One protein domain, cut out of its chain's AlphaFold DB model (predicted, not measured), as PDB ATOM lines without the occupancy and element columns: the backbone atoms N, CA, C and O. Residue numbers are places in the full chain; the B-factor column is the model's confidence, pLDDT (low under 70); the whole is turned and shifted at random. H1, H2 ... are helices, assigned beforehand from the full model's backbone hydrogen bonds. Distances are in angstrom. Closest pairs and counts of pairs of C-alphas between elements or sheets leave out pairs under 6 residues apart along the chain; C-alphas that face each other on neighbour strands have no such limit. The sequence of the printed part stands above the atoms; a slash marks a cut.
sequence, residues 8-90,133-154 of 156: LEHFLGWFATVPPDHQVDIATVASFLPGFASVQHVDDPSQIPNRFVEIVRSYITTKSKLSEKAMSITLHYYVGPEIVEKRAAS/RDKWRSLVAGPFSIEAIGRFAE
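Overview. This is residues 8 to 90 and 133 to 154 of the 156 residues of an uncharacterized protein of Paraburkholderia caribensis (UniProt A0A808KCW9). Two long helices, H4 and H5, make a V; H2 bridges its open end, and H1 covers the gap between its arms from one side. H6 and H7 pack on H5, and short H3 packs on H2 and H4. The 105 printed residues, with seven named helices, H1 to H7 in chain order, and no named strand, are all helix in class and compact, with a radius of gyration of the C-alphas of 13.2 A and spans of 40 by 33 by 20 A.

Arrangement. H1, residues 8 to 15, touches residues 53 to 60 alone of H4, residues 45 to 61; the closest C-alphas, of Leu 8 and Ile 60, are 6.9 A apart. H2, residues 20 to 30, touches H4 at a steep tilt of 63 degrees, closest C-alphas Val 24 and Pro 49, 5.4 A. H2 also touches H5, residues 65 to 88, closest C-alphas Ile 26 and Ile 83, 6.6 A. H3, residues 37 to 40, touches H4, closest C-alphas Val 39 and Arg 51, 5.6 A. H4 and H5 form a helical hairpin, at 33 degrees, only just short of steep; their closest C-alphas, Tyr 59 and Glu 68, are 5.2 A apart. H6, residues 133 to 141, touches H5, closest C-alphas Val 84 and Arg 133, 5.6 A. H7, residues 146 to 152, touches H5, closest C-alphas Lys 69 and Ile 149, 6.1 A. Every O i to N i+4 pair is within hydrogen-bond range in H1, H2, H6 and H7, with 9 of 13 in H4 and 16 of 20 in H5; H3 is too short for one.

Along the chain. H1 begins at C-alpha 8, (248.723, 189.012, 190.956). H2 is 15.2 A long, H4 25.3 A and H5 32.1 A, with a kink of 28 degrees near residue 80. H7 ends at C-alpha 152, (243.429, 180.811, 186.851).

Size, cuts and confidence. The C-alphas farthest apart, of Asp 43 and Glu 154, are 40.3 A apart. Residues 91 to 132 are not printed, and C-alphas 90 and 133 are 12.1 A apart across the cut. Of the links printed whole, H2 to H3 is short and the others are tight. Mean pLDDT of the printed part is 91.0; residue 153 is under 70.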
ATOM      1  N   LEU A   8     248.323 187.817 190.207       95.81
ATOM      2  CA  LEU A   8     248.723 189.012 190.956       95.81
ATOM      3  C   LEU A   8     250.069 188.841 191.672       95.81
ATOM      4  O   LEU A   8     250.803 189.819 191.807       95.81
ATOM      5  N   GLU A   9     250.454 187.628 192.075       96.25
ATOM      6  CA  GLU A   9     251.799 187.378 192.607       96.25
ATOM      7  C   GLU A   9     252.883 187.565 191.540       96.25
ATOM      8  O   GLU A   9     253.943 188.126 191.826       96.25
ATOM      9  N   HIS A  10     252.621 187.156 190.294       96.25
ATOM     10  CA  HIS A  10     253.520 187.446 189.175       96.25
ATOM     11  C   HIS A  10     253.613 188.950 188.887       96.25
ATOM     12  O   HIS A  10     254.717 189.463 188.691       96.25
ATOM     13  N   PHE A  11     252.485 189.667 188.921       96.81
ATOM     14  CA  PHE A  11     252.458 191.124 188.776       96.81
ATOM     15  C   PHE A  11     253.267 191.830 189.874       96.81
ATOM     16  O   PHE A  11     254.127 192.656 189.568       96.81
ATOM     17  N   LEU A  12     253.055 191.474 191.145       97.38
ATOM     18  CA  LEU A  12     253.808 192.037 192.269       97.38
ATOM     19  C   LEU A  12     255.298 191.689 192.196       97.38
ATOM     20  O   LEU A  12     256.143 192.527 192.511       97.38
ATOM     21  N   GLY A  13     255.619 190.477 191.739       97.31
ATOM     22  CA  GLY A  13     256.989 190.059 191.471       97.31
ATOM     23  C   GLY A  13     257.668 190.955 190.440       97.31
ATOM     24  O   GLY A  13     258.783 191.404 190.677       97.31
ATOM     25  N   TRP A  14     256.992 191.271 189.332       96.94
ATOM     26  CA  TRP A  14     257.491 192.228 188.341       96.94
ATOM     27  C   TRP A  14     257.632 193.636 188.923       96.94
ATOM     28  O   TRP A  14     258.702 194.229 188.778       96.94
ATOM     29  N   PHE A  15     256.599 194.139 189.608       97.00
ATOM     30  CA  PHE A  15     256.561 195.488 190.180       97.00
ATOM     31  C   PHE A  15     257.738 195.740 191.131       97.00
ATOM     32  O   PHE A  15     258.386 196.778 191.049       97.00
ATOM     33  N   ALA A  16     258.111 194.754 191.950       97.12
ATOM     34  CA  ALA A  16     259.274 194.848 192.833       97.12
ATOM     35  C   ALA A  16     260.622 194.991 192.089       97.12
ATOM     36  O   ALA A  16     261.600 195.451 192.674       97.12
ATOM     37  N   THR A  17     260.702 194.610 190.807       96.00
ATOM     38  CA  THR A  17     261.921 194.759 189.981       96.00
ATOM     39  C   THR A  17     262.007 196.086 189.226       96.00
ATOM     40  O   THR A  17     262.990 196.332 188.512       96.00
ATOM     41  N   VAL A  18     260.953 196.896 189.301       95.19
ATOM     42  CA  VAL A  18     260.848 198.197 188.645       95.19
ATOM     43  C   VAL A  18     261.605 199.241 189.487       95.19
ATOM     44  O   VAL A  18     261.591 199.134 190.714       95.19
ATOM     45  N   PRO A  19     262.288 200.237 188.887       94.50
ATOM     46  CA  PRO A  19     262.941 201.308 189.647       94.50
ATOM     47  C   PRO A  19     261.970 202.036 190.600       94.50
ATOM     48  O   PRO A  19     260.809 202.206 190.227       94.50
ATOM     49  N   PRO A  20     262.413 202.512 191.781       92.94
ATOM     50  CA  PRO A  20     261.532 203.157 192.763       92.94
ATOM     51  C   PRO A  20     260.669 204.289 192.189       92.94
ATOM     52  O   PRO A  20     259.457 204.297 192.386       92.94
ATOM     53  N   ASP A  21     261.251 205.178 191.385       90.88
ATOM     54  CA  ASP A  21     260.518 206.295 190.773       90.88
ATOM     55  C   ASP A  21     259.394 205.817 189.841       90.88
ATOM     56  O   ASP A  21     258.319 206.410 189.774       90.88
ATOM     57  N   HIS A  22     259.614 204.708 189.134       94.38
ATOM     58  CA  HIS A  22     258.605 204.112 188.262       94.38
ATOM     59  C   HIS A  22     257.528 203.390 189.077       94.38
ATOM     60  O   HIS A  22     256.373 203.376 188.667       94.38
ATOM     61  N   GLN A  23     257.881 202.802 190.228       95.31
ATOM     62  CA  GLN A  23     256.896 202.225 191.145       95.31
ATOM     63  C   GLN A  23     255.939 203.300 191.662       95.31
ATOM     64  O   GLN A  23     254.732 203.062 191.689       95.31
ATOM     65  N   VAL A  24     256.462 204.481 192.018       93.44
ATOM     66  CA  VAL A  24     255.647 205.641 192.411       93.44
ATOM     67  C   VAL A  24     254.726 206.046 191.267       93.44
ATOM     68  O   VAL A  24     253.519 206.061 191.459       93.44
ATOM     69  N   ASP A  25     255.261 206.289 190.069       91.69
ATOM     70  CA  ASP A  25     254.459 206.721 188.915       91.69
ATOM     71  C   ASP A  25     253.362 205.701 188.554       91.69
ATOM     72  O   ASP A  25     252.197 206.057 188.371       91.69
ATOM     73  N   ILE A  26     253.702 204.406 188.549       93.88
ATOM     74  CA  ILE A  26     252.738 203.332 188.289       93.88
ATOM     75  C   ILE A  26     251.628 203.313 189.344       93.88
ATOM     76  O   ILE A  26     250.447 203.263 188.994       93.88
ATOM     77  N   ALA A  27     251.989 203.368 190.627       93.88
ATOM     78  CA  ALA A  27     251.035 203.353 191.729       93.88
ATOM     79  C   ALA A  27     250.157 204.616 191.752       93.88
ATOM     80  O   ALA A  27     248.943 204.515 191.941       93.88
ATOM     81  N   THR A  28     250.733 205.793 191.493       91.12
ATOM     82  CA  THR A  28     250.000 207.061 191.403       91.12
ATOM     83  C   THR A  28     248.987 207.038 190.268       91.12
ATOM     84  O   THR A  28     247.851 207.440 190.475       91.12
ATOM     85  N   VAL A  29     249.333 206.548 189.078       88.38
ATOM     86  CA  VAL A  29     248.356 206.486 187.977       88.38
ATOM     87  C   VAL A  29     247.325 205.376 188.211       88.38
ATOM     88  O   VAL A  29     246.160 205.519 187.830       88.38
ATOM     89  N   ALA A  30     247.699 204.285 188.881       88.38
ATOM     90  CA  ALA A  30     246.761 203.236 189.269       88.38
ATOM     91  C   ALA A  30     245.700 203.714 190.273       88.38
ATOM     92  O   ALA A  30     244.646 203.093 190.353       88.38
ATOM     93  N   SER A  31     245.902 204.820 190.997       89.00
ATOM     94  CA  SER A  31     244.902 205.331 191.945       89.00
ATOM     95  C   SER A  31     243.584 205.766 191.296       89.00
ATOM     96  O   SER A  31     242.574 205.872 191.987       89.00
ATOM     97  N   PHE A  32     243.584 206.014 189.982       85.69
ATOM     98  CA  PHE A  32     242.375 206.303 189.206       85.69
ATOM     99  C   PHE A  32     241.551 205.045 188.897       85.69
ATOM    100  O   PHE A  32     240.414 205.149 188.435       85.69
ATOM    101  N   LEU A  33     242.089 203.850 189.165       87.88
ATOM    102  CA  LEU A  33     241.356 202.602 189.014       87.88
ATOM    103  C   LEU A  33     240.352 202.392 190.158       87.88
ATOM    104  O   LEU A  33     240.651 202.675 191.326       87.88
ATOM    105  N   PRO A  34     239.183 201.792 189.868       84.25
ATOM    106  CA  PRO A  34     238.261 201.345 190.904       84.25
ATOM    107  C   PRO A  34     238.961 200.441 191.928       84.25
ATOM    108  O   PRO A  34     239.649 199.485 191.575       84.25
ATOM    109  N   GLY A  35     238.780 200.747 193.214       85.88
ATOM    110  CA  GLY A  35     239.411 200.013 194.316       85.88
ATOM    111  C   GLY A  35     240.802 200.512 194.728       85.88
ATOM    112  O   GLY A  35     241.306 200.047 195.747       85.88
ATOM    113  N   PHE A  36     241.387 201.486 194.020       90.12
ATOM    114  CA  PHE A  36     242.694 202.076 194.350       90.12
ATOM    115  C   PHE A  36     242.634 203.522 194.854       90.12
ATOM    116  O   PHE A  36     243.675 204.115 195.116       90.12
ATOM    117  N   ALA A  37     241.442 204.082 195.080       85.31
ATOM    118  CA  ALA A  37     241.284 205.474 195.517       85.31
ATOM    119  C   ALA A  37     242.124 205.828 196.763       85.31
ATOM    120  O   ALA A  37     242.669 206.921 196.861       85.31
ATOM    121  N   SER A  38     242.305 204.881 197.695       87.38
ATOM    122  CA  SER A  38     243.104 205.119 198.908       87.38
ATOM    123  C   SER A  38     244.620 205.202 198.690       87.38
ATOM    124  O   SER A  38     245.331 205.511 199.638       87.38
ATOM    125  N   VAL A  39     245.130 204.942 197.479       88.06
ATOM    126  CA  VAL A  39     246.559 205.106 197.157       88.06
ATOM    127  C   VAL A  39     246.992 206.570 197.272       88.06
ATOM    128  O   VAL A  39     248.109 206.835 197.700       88.06
ATOM    129  N   GLN A  40     246.106 207.518 196.951       82.06
ATOM    130  CA  GLN A  40     246.386 208.957 197.064       82.06
ATOM    131  C   GLN A  40     246.178 209.518 198.480       82.06
ATOM    132  O   GLN A  40     246.506 210.672 198.725       82.06
ATOM    133  N   HIS A  41     245.644 208.730 199.418       85.88
ATOM    134  CA  HIS A  41     245.341 209.175 200.784       85.88
ATOM    135  C   HIS A  41     246.465 208.846 201.776       85.88
ATOM    136  O   HIS A  41     246.193 208.485 202.920       85.88
ATOM    137  N   VAL A  42     247.720 208.906 201.330       86.44
ATOM    138  CA  VAL A  42     248.891 208.722 202.196       86.44
ATOM    139  C   VAL A  42     249.494 210.076 202.551       86.44
ATOM    140  O   VAL A  42     249.580 210.955 201.696       86.44
ATOM    141  N   ASP A  43     249.931 210.233 203.800       84.88
ATOM    142  CA  ASP A  43     250.537 211.486 204.279       84.88
ATOM    143  C   ASP A  43     251.934 211.723 203.681       84.88
ATOM    144  O   ASP A  43     252.362 212.861 203.498       84.88
ATOM    145  N   ASP A  44     252.638 210.637 203.354       87.62
ATOM    146  CA  ASP A  44     253.957 210.651 202.731       87.62
ATOM    147  C   ASP A  44     253.885 210.011 201.331       87.62
ATOM    148  O   ASP A  44     253.619 208.807 201.223       87.62
ATOM    149  N   PRO A  45     254.160 210.770 200.247       85.69
ATOM    150  CA  PRO A  45     254.187 210.246 198.883       85.69
ATOM    151  C   PRO A  45     255.133 209.056 198.681       85.69
ATOM    152  O   PRO A  45     254.894 208.230 197.800       85.69
ATOM    153  N   SER A  46     256.177 208.911 199.507       88.00
ATOM    154  CA  SER A  46     257.075 207.751 199.452       88.00
ATOM    155  C   SER A  46     256.365 206.429 199.790       88.00
ATOM    156  O   SER A  46     256.826 205.356 199.397       88.00
ATOM    157  N   GLN A  47     255.208 206.493 200.461       92.31
ATOM    158  CA  GLN A  47     254.388 205.338 200.837       92.31
ATOM    159  C   GLN A  47     253.388 204.919 199.754       92.31
ATOM    160  O   GLN A  47     252.762 203.864 199.882       92.31
ATOM    161  N   ILE A  48     253.244 205.693 198.674       94.50
ATOM    162  CA  ILE A  48     252.326 205.393 197.563       94.50
ATOM    163  C   ILE A  48     252.544 203.969 197.004       94.50
ATOM    164  O   ILE A  48     251.563 203.220 196.907       94.50
ATOM    165  N   PRO A  49     253.785 203.522 196.696       95.75
ATOM    166  CA  PRO A  49     254.024 202.159 196.215       95.75
ATOM    167  C   PRO A  49     253.616 201.089 197.227       95.75
ATOM    168  O   PRO A  49     253.006 200.087 196.855       95.75
ATOM    169  N   ASN A  50     253.907 201.307 198.513       95.31
ATOM    170  CA  ASN A  50     253.559 200.365 199.577       95.31
ATOM    171  C   ASN A  50     252.043 200.212 199.680       95.31
ATOM    172  O   ASN A  50     251.530 199.091 199.682       95.31
ATOM    173  N   ARG A  51     251.316 201.334 199.663       95.69
ATOM    174  CA  ARG A  51     249.856 201.335 199.713       95.69
ATOM    175  C   ARG A  51     249.236 200.630 198.510       95.69
ATOM    176  O   ARG A  51     248.280 199.869 198.657       95.69
ATOM    177  N   PHE A  52     249.796 200.843 197.323       96.00
ATOM    178  CA  PHE A  52     249.396 200.126 196.116       96.00
ATOM    179  C   PHE A  52     249.599 198.608 196.260       96.00
ATOM    180  O   PHE A  52     248.672 197.837 196.012       96.00
ATOM    181  N   VAL A  53     250.770 198.173 196.737       96.62
ATOM    182  CA  VAL A  53     251.077 196.750 196.961       96.62
ATOM    183  C   VAL A  53     250.136 196.117 197.985       96.62
ATOM    184  O   VAL A  53     249.670 195.001 197.762       96.62
ATOM    185  N   GLU A  54     249.819 196.804 199.085       95.38
ATOM    186  CA  GLU A  54     248.852 196.330 200.086       95.38
ATOM    187  C   GLU A  54     247.479 196.047 199.474       95.38
ATOM    188  O   GLU A  54     246.890 194.989 199.718       95.38
ATOM    189  N   ILE A  55     246.982 196.968 198.642       94.81
ATOM    190  CA  ILE A  55     245.691 196.815 197.969       94.81
ATOM    191  C   ILE A  55     245.732 195.604 197.043       94.81
ATOM    192  O   ILE A  55     244.862 194.742 197.157       94.81
ATOM    193  N   VAL A  56     246.751 195.482 196.185       95.81
ATOM    194  CA  VAL A  56     246.898 194.328 195.279       95.81
ATOM    195  C   VAL A  56     246.976 193.020 196.073       95.81
ATOM    196  O   VAL A  56     246.272 192.066 195.749       95.81
ATOM    197  N   ARG A  57     247.754 192.978 197.162       95.62
ATOM    198  CA  ARG A  57     247.850 191.801 198.042       95.62
ATOM    199  C   ARG A  57     246.515 191.418 198.666       95.62
ATOM    200  O   ARG A  57     246.246 190.229 198.811       95.62
ATOM    201  N   SER A  58     245.659 192.386 198.995       94.12
ATOM    202  CA  SER A  58     244.339 192.089 199.563       94.12
ATOM    203  C   SER A  58     243.465 191.250 198.620       94.12
ATOM    204  O   SER A  58     242.701 190.412 199.102       94.12
ATOM    205  N   TYR A  59     243.619 191.406 197.296       92.69
ATOM    206  CA  TYR A  59     242.913 190.598 196.294       92.69
ATOM    207  C   TYR A  59     243.401 189.148 196.232       92.69
ATOM    208  O   TYR A  59     242.628 188.291 195.823       92.69
ATOM    209  N   ILE A  60     244.634 188.884 196.671       91.56
ATOM    210  CA  ILE A  60     245.221 187.539 196.745       91.56
ATOM    211  C   ILE A  60     244.755 186.830 198.021       91.56
ATOM    212  O   ILE A  60     244.369 185.668 197.996       91.56
ATOM    213  N   THR A  61     244.796 187.524 199.163       84.56
ATOM    214  CA  THR A  61     244.657 186.879 200.482       84.56
ATOM    215  C   THR A  61     243.245 186.897 201.052       84.56
ATOM    216  O   THR A  61     242.896 186.012 201.829       84.56
ATOM    217  N   THR A  62     242.434 187.906 200.718       76.12
ATOM    218  CA  THR A  62     241.133 188.136 201.381       76.12
ATOM    219  C   THR A  62     239.931 188.082 200.445       76.12
ATOM    220  O   THR A  62     238.790 188.110 200.909       76.12
ATOM    221  N   LYS A  63     240.154 188.047 199.129       79.69
ATOM    222  CA  LYS A  63     239.091 188.074 198.117       79.69
ATOM    223  C   LYS A  63     238.967 186.724 197.412       79.69
ATOM    224  O   LYS A  63     239.785 185.831 197.589       79.69
ATOM    225  N   SER A  64     237.897 186.560 196.637       87.25
ATOM    226  CA  SER A  64     237.673 185.340 195.858       87.25
ATOM    227  C   SER A  64     238.611 185.268 194.645       87.25
ATOM    228  O   SER A  64     239.019 186.305 194.115       87.25
ATOM    229  N   LYS A  65     238.862 184.052 194.123       88.50
ATOM    230  CA  LYS A  65     239.586 183.839 192.848       88.50
ATOM    231  C   LYS A  65     239.012 184.688 191.705       88.50
ATOM    232  O   LYS A  65     239.754 185.176 190.856       88.50
ATOM    233  N   LEU A  66     237.689 184.893 191.684       90.50
ATOM    234  CA  LEU A  66     237.024 185.740 190.691       90.50
ATOM    235  C   LEU A  66     237.428 187.215 190.828       90.50
ATOM    236  O   LEU A  66     237.706 187.863 189.821       90.50
ATOM    237  N   SER A  67     237.478 187.747 192.052       91.00
ATOM    238  CA  SER A  67     237.935 189.119 192.294       91.00
ATOM    239  C   SER A  67     239.407 189.295 191.928       91.00
ATOM    240  O   SER A  67     239.765 190.307 191.332       91.00
ATOM    241  N   GLU A  68     240.248 188.306 192.231       92.69
ATOM    242  CA  GLU A  68     241.653 188.317 191.828       92.69
ATOM    243  C   GLU A  68     241.813 188.310 190.300       92.69
ATOM    244  O   GLU A  68     242.564 189.114 189.743       92.69
ATOM    245  N   LYS A  69     241.055 187.453 189.603       93.00
ATOM    246  CA  LYS A  69     241.015 187.404 188.137       93.00
ATOM    247  C   LYS A  69     240.589 188.748 187.547       93.00
ATOM    248  O   LYS A  69     241.270 189.264 186.665       93.00
ATOM    249  N   ALA A  70     239.502 189.336 188.050       92.38
ATOM    250  CA  ALA A  70     239.020 190.636 187.588       92.38
ATOM    251  C   ALA A  70     240.072 191.737 187.793       92.38
ATOM    252  O   ALA A  70     240.348 192.502 186.873       92.38
ATOM    253  N   MET A  71     240.715 191.773 188.964       94.12
ATOM    254  CA  MET A  71     241.772 192.742 189.249       94.12
ATOM    255  C   MET A  71     242.995 192.552 188.340       94.12
ATOM    256  O   MET A  71     243.546 193.523 187.825       94.12
ATOM    257  N   SER A  72     243.383 191.304 188.084       94.75
ATOM    258  CA  SER A  72     244.482 190.980 187.170       94.75
ATOM    259  C   SER A  72     244.213 191.497 185.757       94.75
ATOM    260  O   SER A  72     245.089 192.105 185.148       94.75
ATOM    261  N   ILE A  73     242.984 191.318 185.257       94.19
ATOM    262  CA  ILE A  73     242.551 191.845 183.955       94.19
ATOM    263  C   ILE A  73     242.631 193.376 183.942       94.19
ATOM    264  O   ILE A  73     243.200 193.948 183.013       94.19
ATOM    265  N   THR A  74     242.112 194.042 184.976       93.44
ATOM    266  CA  THR A  74     242.158 195.507 185.083       93.44
ATOM    267  C   THR A  74     243.594 196.026 185.031       93.44
ATOM    268  O   THR A  74     243.899 196.911 184.235       93.44
ATOM    269  N   LEU A  75     244.501 195.452 185.826       93.81
ATOM    270  CA  LEU A  75     245.906 195.861 185.840       93.81
ATOM    271  C   LEU A  75     246.610 195.567 184.511       93.81
ATOM    272  O   LEU A  75     247.400 196.392 184.060       93.81
ATOM    273  N   HIS A  76     246.301 194.439 183.861       93.81
ATOM    274  CA  HIS A  76     246.843 194.092 182.546       93.81
ATOM    275  C   HIS A  76     246.508 195.159 181.495       93.81
ATOM    276  O   HIS A  76     247.395 195.639 180.791       93.81
ATOM    277  N   TYR A  77     245.237 195.553 181.404       91.38
ATOM    278  CA  TYR A  77     244.793 196.519 180.399       91.38
ATOM    279  C   TYR A  77     245.105 197.970 180.753       91.38
ATOM    280  O   TYR A  77     245.137 198.806 179.857       91.38
ATOM    281  N   TYR A  78     245.345 198.274 182.027       90.06
ATOM    282  CA  TYR A  78     245.628 199.636 182.454       90.06
ATOM    283  C   TYR A  78     247.129 199.933 182.506       90.06
ATOM    284  O   TYR A  78     247.604 200.815 181.800       90.06
ATOM    285  N   VAL A  79     247.912 199.176 183.283       87.12
ATOM    286  CA  VAL A  79     249.326 199.505 183.561       87.12
ATOM    287  C   VAL A  79     250.174 199.526 182.287       87.12
ATOM    288  O   VAL A  79     251.006 200.419 182.112       87.12
ATOM    289  N   GLY A  80     249.949 198.569 181.384       83.50
ATOM    290  CA  GLY A  80     250.693 198.475 180.130       83.50
ATOM    291  C   GLY A  80     250.480 199.692 179.226       83.50
ATOM    292  O   GLY A  80     251.416 200.471 179.038       83.50
ATOM    293  N   PRO A  81     249.270 199.882 178.671       80.81
ATOM    294  CA  PRO A  81     248.985 200.977 177.748       80.81
ATOM    295  C   PRO A  81     249.047 202.370 178.382       80.81
ATOM    296  O   PRO A  81     249.580 203.292 177.767       80.81
ATOM    297  N   GLU A  82     248.519 202.549 179.597       82.69
ATOM    298  CA  GLU A  82     248.333 203.890 180.170       82.69
ATOM    299  C   GLU A  82     249.596 204.469 180.800       82.69
ATOM    300  O   GLU A  82     249.681 205.681 180.991       82.69
ATOM    301  N   ILE A  83     250.591 203.635 181.107       86.12
ATOM    302  CA  ILE A  83     251.782 204.077 181.836       86.12
ATOM    303  C   ILE A  83     253.028 203.583 181.124       86.12
ATOM    304  O   ILE A  83     253.791 204.376 180.577       86.12
ATOM    305  N   VAL A  84     253.227 202.268 181.095       89.19
ATOM    306  CA  VAL A  84     254.502 201.673 180.695       89.19
ATOM    307  C   VAL A  84     254.833 201.979 179.232       89.19
ATOM    308  O   VAL A  84     255.939 202.431 178.935       89.19
ATOM    309  N   GLU A  85     253.879 201.791 178.318       90.50
ATOM    310  CA  GLU A  85     254.079 202.072 176.893       90.50
ATOM    311  C   GLU A  85     254.197 203.583 176.627       90.50
ATOM    312  O   GLU A  85     255.113 204.003 175.921       90.50
ATOM    313  N   LYS A  86     253.353 204.424 177.250       88.25
ATOM    314  CA  LYS A  86     253.415 205.892 177.099       88.25
ATOM    315  C   LYS A  86     254.743 206.473 177.585       88.25
ATOM    316  O   LYS A  86     255.353 207.281 176.887       88.25
ATOM    317  N   ARG A  87     255.219 206.060 178.763       88.88
ATOM    318  CA  ARG A  87     256.491 206.538 179.326       88.88
ATOM    319  C   ARG A  87     257.685 206.061 178.506       88.88
ATOM    320  O   ARG A  87     258.584 206.855 178.236       88.88
ATOM    321  N   ALA A  88     257.678 204.812 178.041       89.38
ATOM    322  CA  ALA A  88     258.744 204.282 177.190       89.38
ATOM    323  C   ALA A  88     258.758 204.885 175.774       89.38
ATOM    324  O   ALA A  88     259.817 204.942 175.153       89.38
ATOM    325  N   ALA A  89     257.612 205.344 175.264       88.44
ATOM    326  CA  ALA A  89     257.505 206.040 173.981       88.44
ATOM    327  C   ALA A  89     257.783 207.551 174.073       88.44
ATOM    328  O   ALA A  89     257.741 208.236 173.053       88.44
ATOM    329  N   SER A  90     258.047 208.084 175.274       84.44
ATOM    330  CA  SER A  90     258.289 209.516 175.463       84.44
ATOM    331  C   SER A  90     259.497 210.006 174.660       84.44
ATOM    332  O   SER A  90     260.569 209.397 174.685       84.44
ATOM    333  N   ARG A 133     259.373 198.490 180.312       96.06
ATOM    334  CA  ARG A 133     258.469 198.011 179.260       96.06
ATOM    335  C   ARG A 133     258.831 196.620 178.767       96.06
ATOM    336  O   ARG A 133     257.948 195.781 178.635       96.06
ATOM    337  N   ASP A 134     260.101 196.337 178.531       95.88
ATOM    338  CA  ASP A 134     260.510 195.026 178.021       95.88
ATOM    339  C   ASP A 134     260.263 193.913 179.064       95.88
ATOM    340  O   ASP A 134     259.785 192.823 178.727       95.88
ATOM    341  N   LYS A 135     260.465 194.219 180.356       95.31
ATOM    342  CA  LYS A 135     260.059 193.339 181.465       95.31
ATOM    343  C   LYS A 135     258.539 193.165 181.536       95.31
ATOM    344  O   LYS A 135     258.070 192.047 181.733       95.31
ATOM    345  N   TRP A 136     257.774 194.245 181.360       96.00
ATOM    346  CA  TRP A 136     256.309 194.187 181.315       96.00
ATOM    347  C   TRP A 136     255.816 193.296 180.171       96.00
ATOM    348  O   TRP A 136     255.018 192.394 180.398       96.00
ATOM    349  N   ARG A 137     256.352 193.476 178.957       95.25
ATOM    350  CA  ARG A 137     256.023 192.660 177.777       95.25
ATOM    351  C   ARG A 137     256.307 191.180 178.009       95.25
ATOM    352  O   ARG A 137     255.475 190.345 177.676       95.25
ATOM    353  N   SER A 138     257.434 190.862 178.644       95.62
ATOM    354  CA  SER A 138     257.759 189.487 179.044       95.62
ATOM    355  C   SER A 138     256.740 188.910 180.033       95.62
ATOM    356  O   SER A 138     256.313 187.766 179.891       95.62
ATOM    357  N   LEU A 139     256.308 189.708 181.017       95.88
ATOM    358  CA  LEU A 139     255.294 189.315 181.994       95.88
ATOM    359  C   LEU A 139     253.938 189.017 181.318       95.88
ATOM    360  O   LEU A 139     253.353 187.959 181.565       95.88
ATOM    361  N   VAL A 140     253.452 189.918 180.453       95.56
ATOM    362  CA  VAL A 140     252.142 189.780 179.787       95.56
ATOM    363  C   VAL A 140     252.130 188.789 178.624       95.56
ATOM    364  O   VAL A 140     251.062 188.311 178.261       95.56
ATOM    365  N   ALA A 141     253.289 188.438 178.063       94.88
ATOM    366  CA  ALA A 141     253.423 187.330 177.115       94.88
ATOM    367  C   ALA A 141     253.471 185.955 177.809       94.88
ATOM    368  O   ALA A 141     253.325 184.927 177.154       94.88
ATOM    369  N   GLY A 142     253.689 185.929 179.127       93.69
ATOM    370  CA  GLY A 142     253.816 184.705 179.909       93.69
ATOM    371  C   GLY A 142     252.749 184.601 181.003       93.69
ATOM    372  O   GLY A 142     251.557 184.473 180.695       93.69
ATOM    373  N   PRO A 143     253.149 184.612 182.286       93.31
ATOM    374  CA  PRO A 143     252.270 184.237 183.392       93.31
ATOM    375  C   PRO A 143     251.175 185.266 183.711       93.31
ATOM    376  O   PRO A 143     250.226 184.937 184.416       93.31
ATOM    377  N   PHE A 144     251.268 186.487 183.178       95.12
ATOM    378  CA  PHE A 144     250.237 187.521 183.315       95.12
ATOM    379  C   PHE A 144     249.512 187.812 181.992       95.12
ATOM    380  O   PHE A 144     248.933 188.883 181.817       95.12
ATOM    381  N   SER A 145     249.560 186.882 181.034       95.38
ATOM    382  CA  SER A 145     248.751 186.950 179.811       95.38
ATOM    383  C   SER A 145     247.258 186.804 180.115       95.38
ATOM    384  O   SER A 145     246.873 186.167 181.097       95.38
ATOM    385  N   ILE A 146     246.394 187.341 179.245       94.50
ATOM    386  CA  ILE A 146     244.932 187.197 179.382       94.50
ATOM    387  C   ILE A 146     244.512 185.724 179.405       94.50
ATOM    388  O   ILE A 146     243.633 185.347 180.173       94.50
ATOM    389  N   GLU A 147     245.184 184.866 178.638       93.38
ATOM    390  CA  GLU A 147     244.950 183.419 178.651       93.38
ATOM    391  C   GLU A 147     245.378 182.762 179.973       93.38
ATOM    392  O   GLU A 147     244.688 181.880 180.490       93.38
ATOM    393  N   ALA A 148     246.518 183.166 180.549       92.69
ATOM    394  CA  ALA A 148     246.958 182.673 181.855       92.69
ATOM    395  C   ALA A 148     246.009 183.122 182.978       92.69
ATOM    396  O   ALA A 148     245.578 182.294 183.782       92.69
ATOM    397  N   ILE A 149     245.613 184.399 182.978       94.00
ATOM    398  CA  ILE A 149     244.632 184.964 183.915       94.00
ATOM    399  C   ILE A 149     243.259 184.293 183.742       94.00
ATOM    400  O   ILE A 149     242.578 183.994 184.722       94.00
ATOM    401  N   GLY A 150     242.855 184.014 182.500       90.38
ATOM    402  CA  GLY A 150     241.614 183.319 182.161       90.38
ATOM    403  C   GLY A 150     241.506 181.966 182.860       90.38
ATOM    404  O   GLY A 150     240.559 181.742 183.618       90.38
ATOM    405  N   ARG A 151     242.539 181.137 182.680       87.81
ATOM    406  CA  ARG A 151     242.631 179.773 183.223       87.81
ATOM    407  C   ARG A 151     242.794 179.712 184.742       87.81
ATOM    408  O   ARG A 151     242.555 178.663 185.328       87.81
ATOM    409  N   PHE A 152     243.202 180.798 185.400       84.44
ATOM    410  CA  PHE A 152     243.429 180.811 186.851       84.44
ATOM    411  C   PHE A 152     242.171 180.456 187.659       84.44
ATOM    412  O   PHE A 152     242.248 179.675 188.604       84.44
ATOM    413  N   ALA A 153     241.007 180.976 187.263       69.62
ATOM    414  CA  ALA A 153     239.745 180.704 187.959       69.62
ATOM    415  C   ALA A 153     239.090 179.366 187.560       69.62
ATOM    416  O   ALA A 153     238.074 179.008 188.137       69.62
ATOM    417  N   GLU A 154     239.649 178.657 186.575       71.06
ATOM    418  CA  GLU A 154     239.140 177.372 186.057       71.06
ATOM    419  C   GLU A 154     239.922 176.172 186.612       71.06
ATOM    420  O   GLU A 154     239.525 175.026 186.431       71.06
TER     421      GLU A 154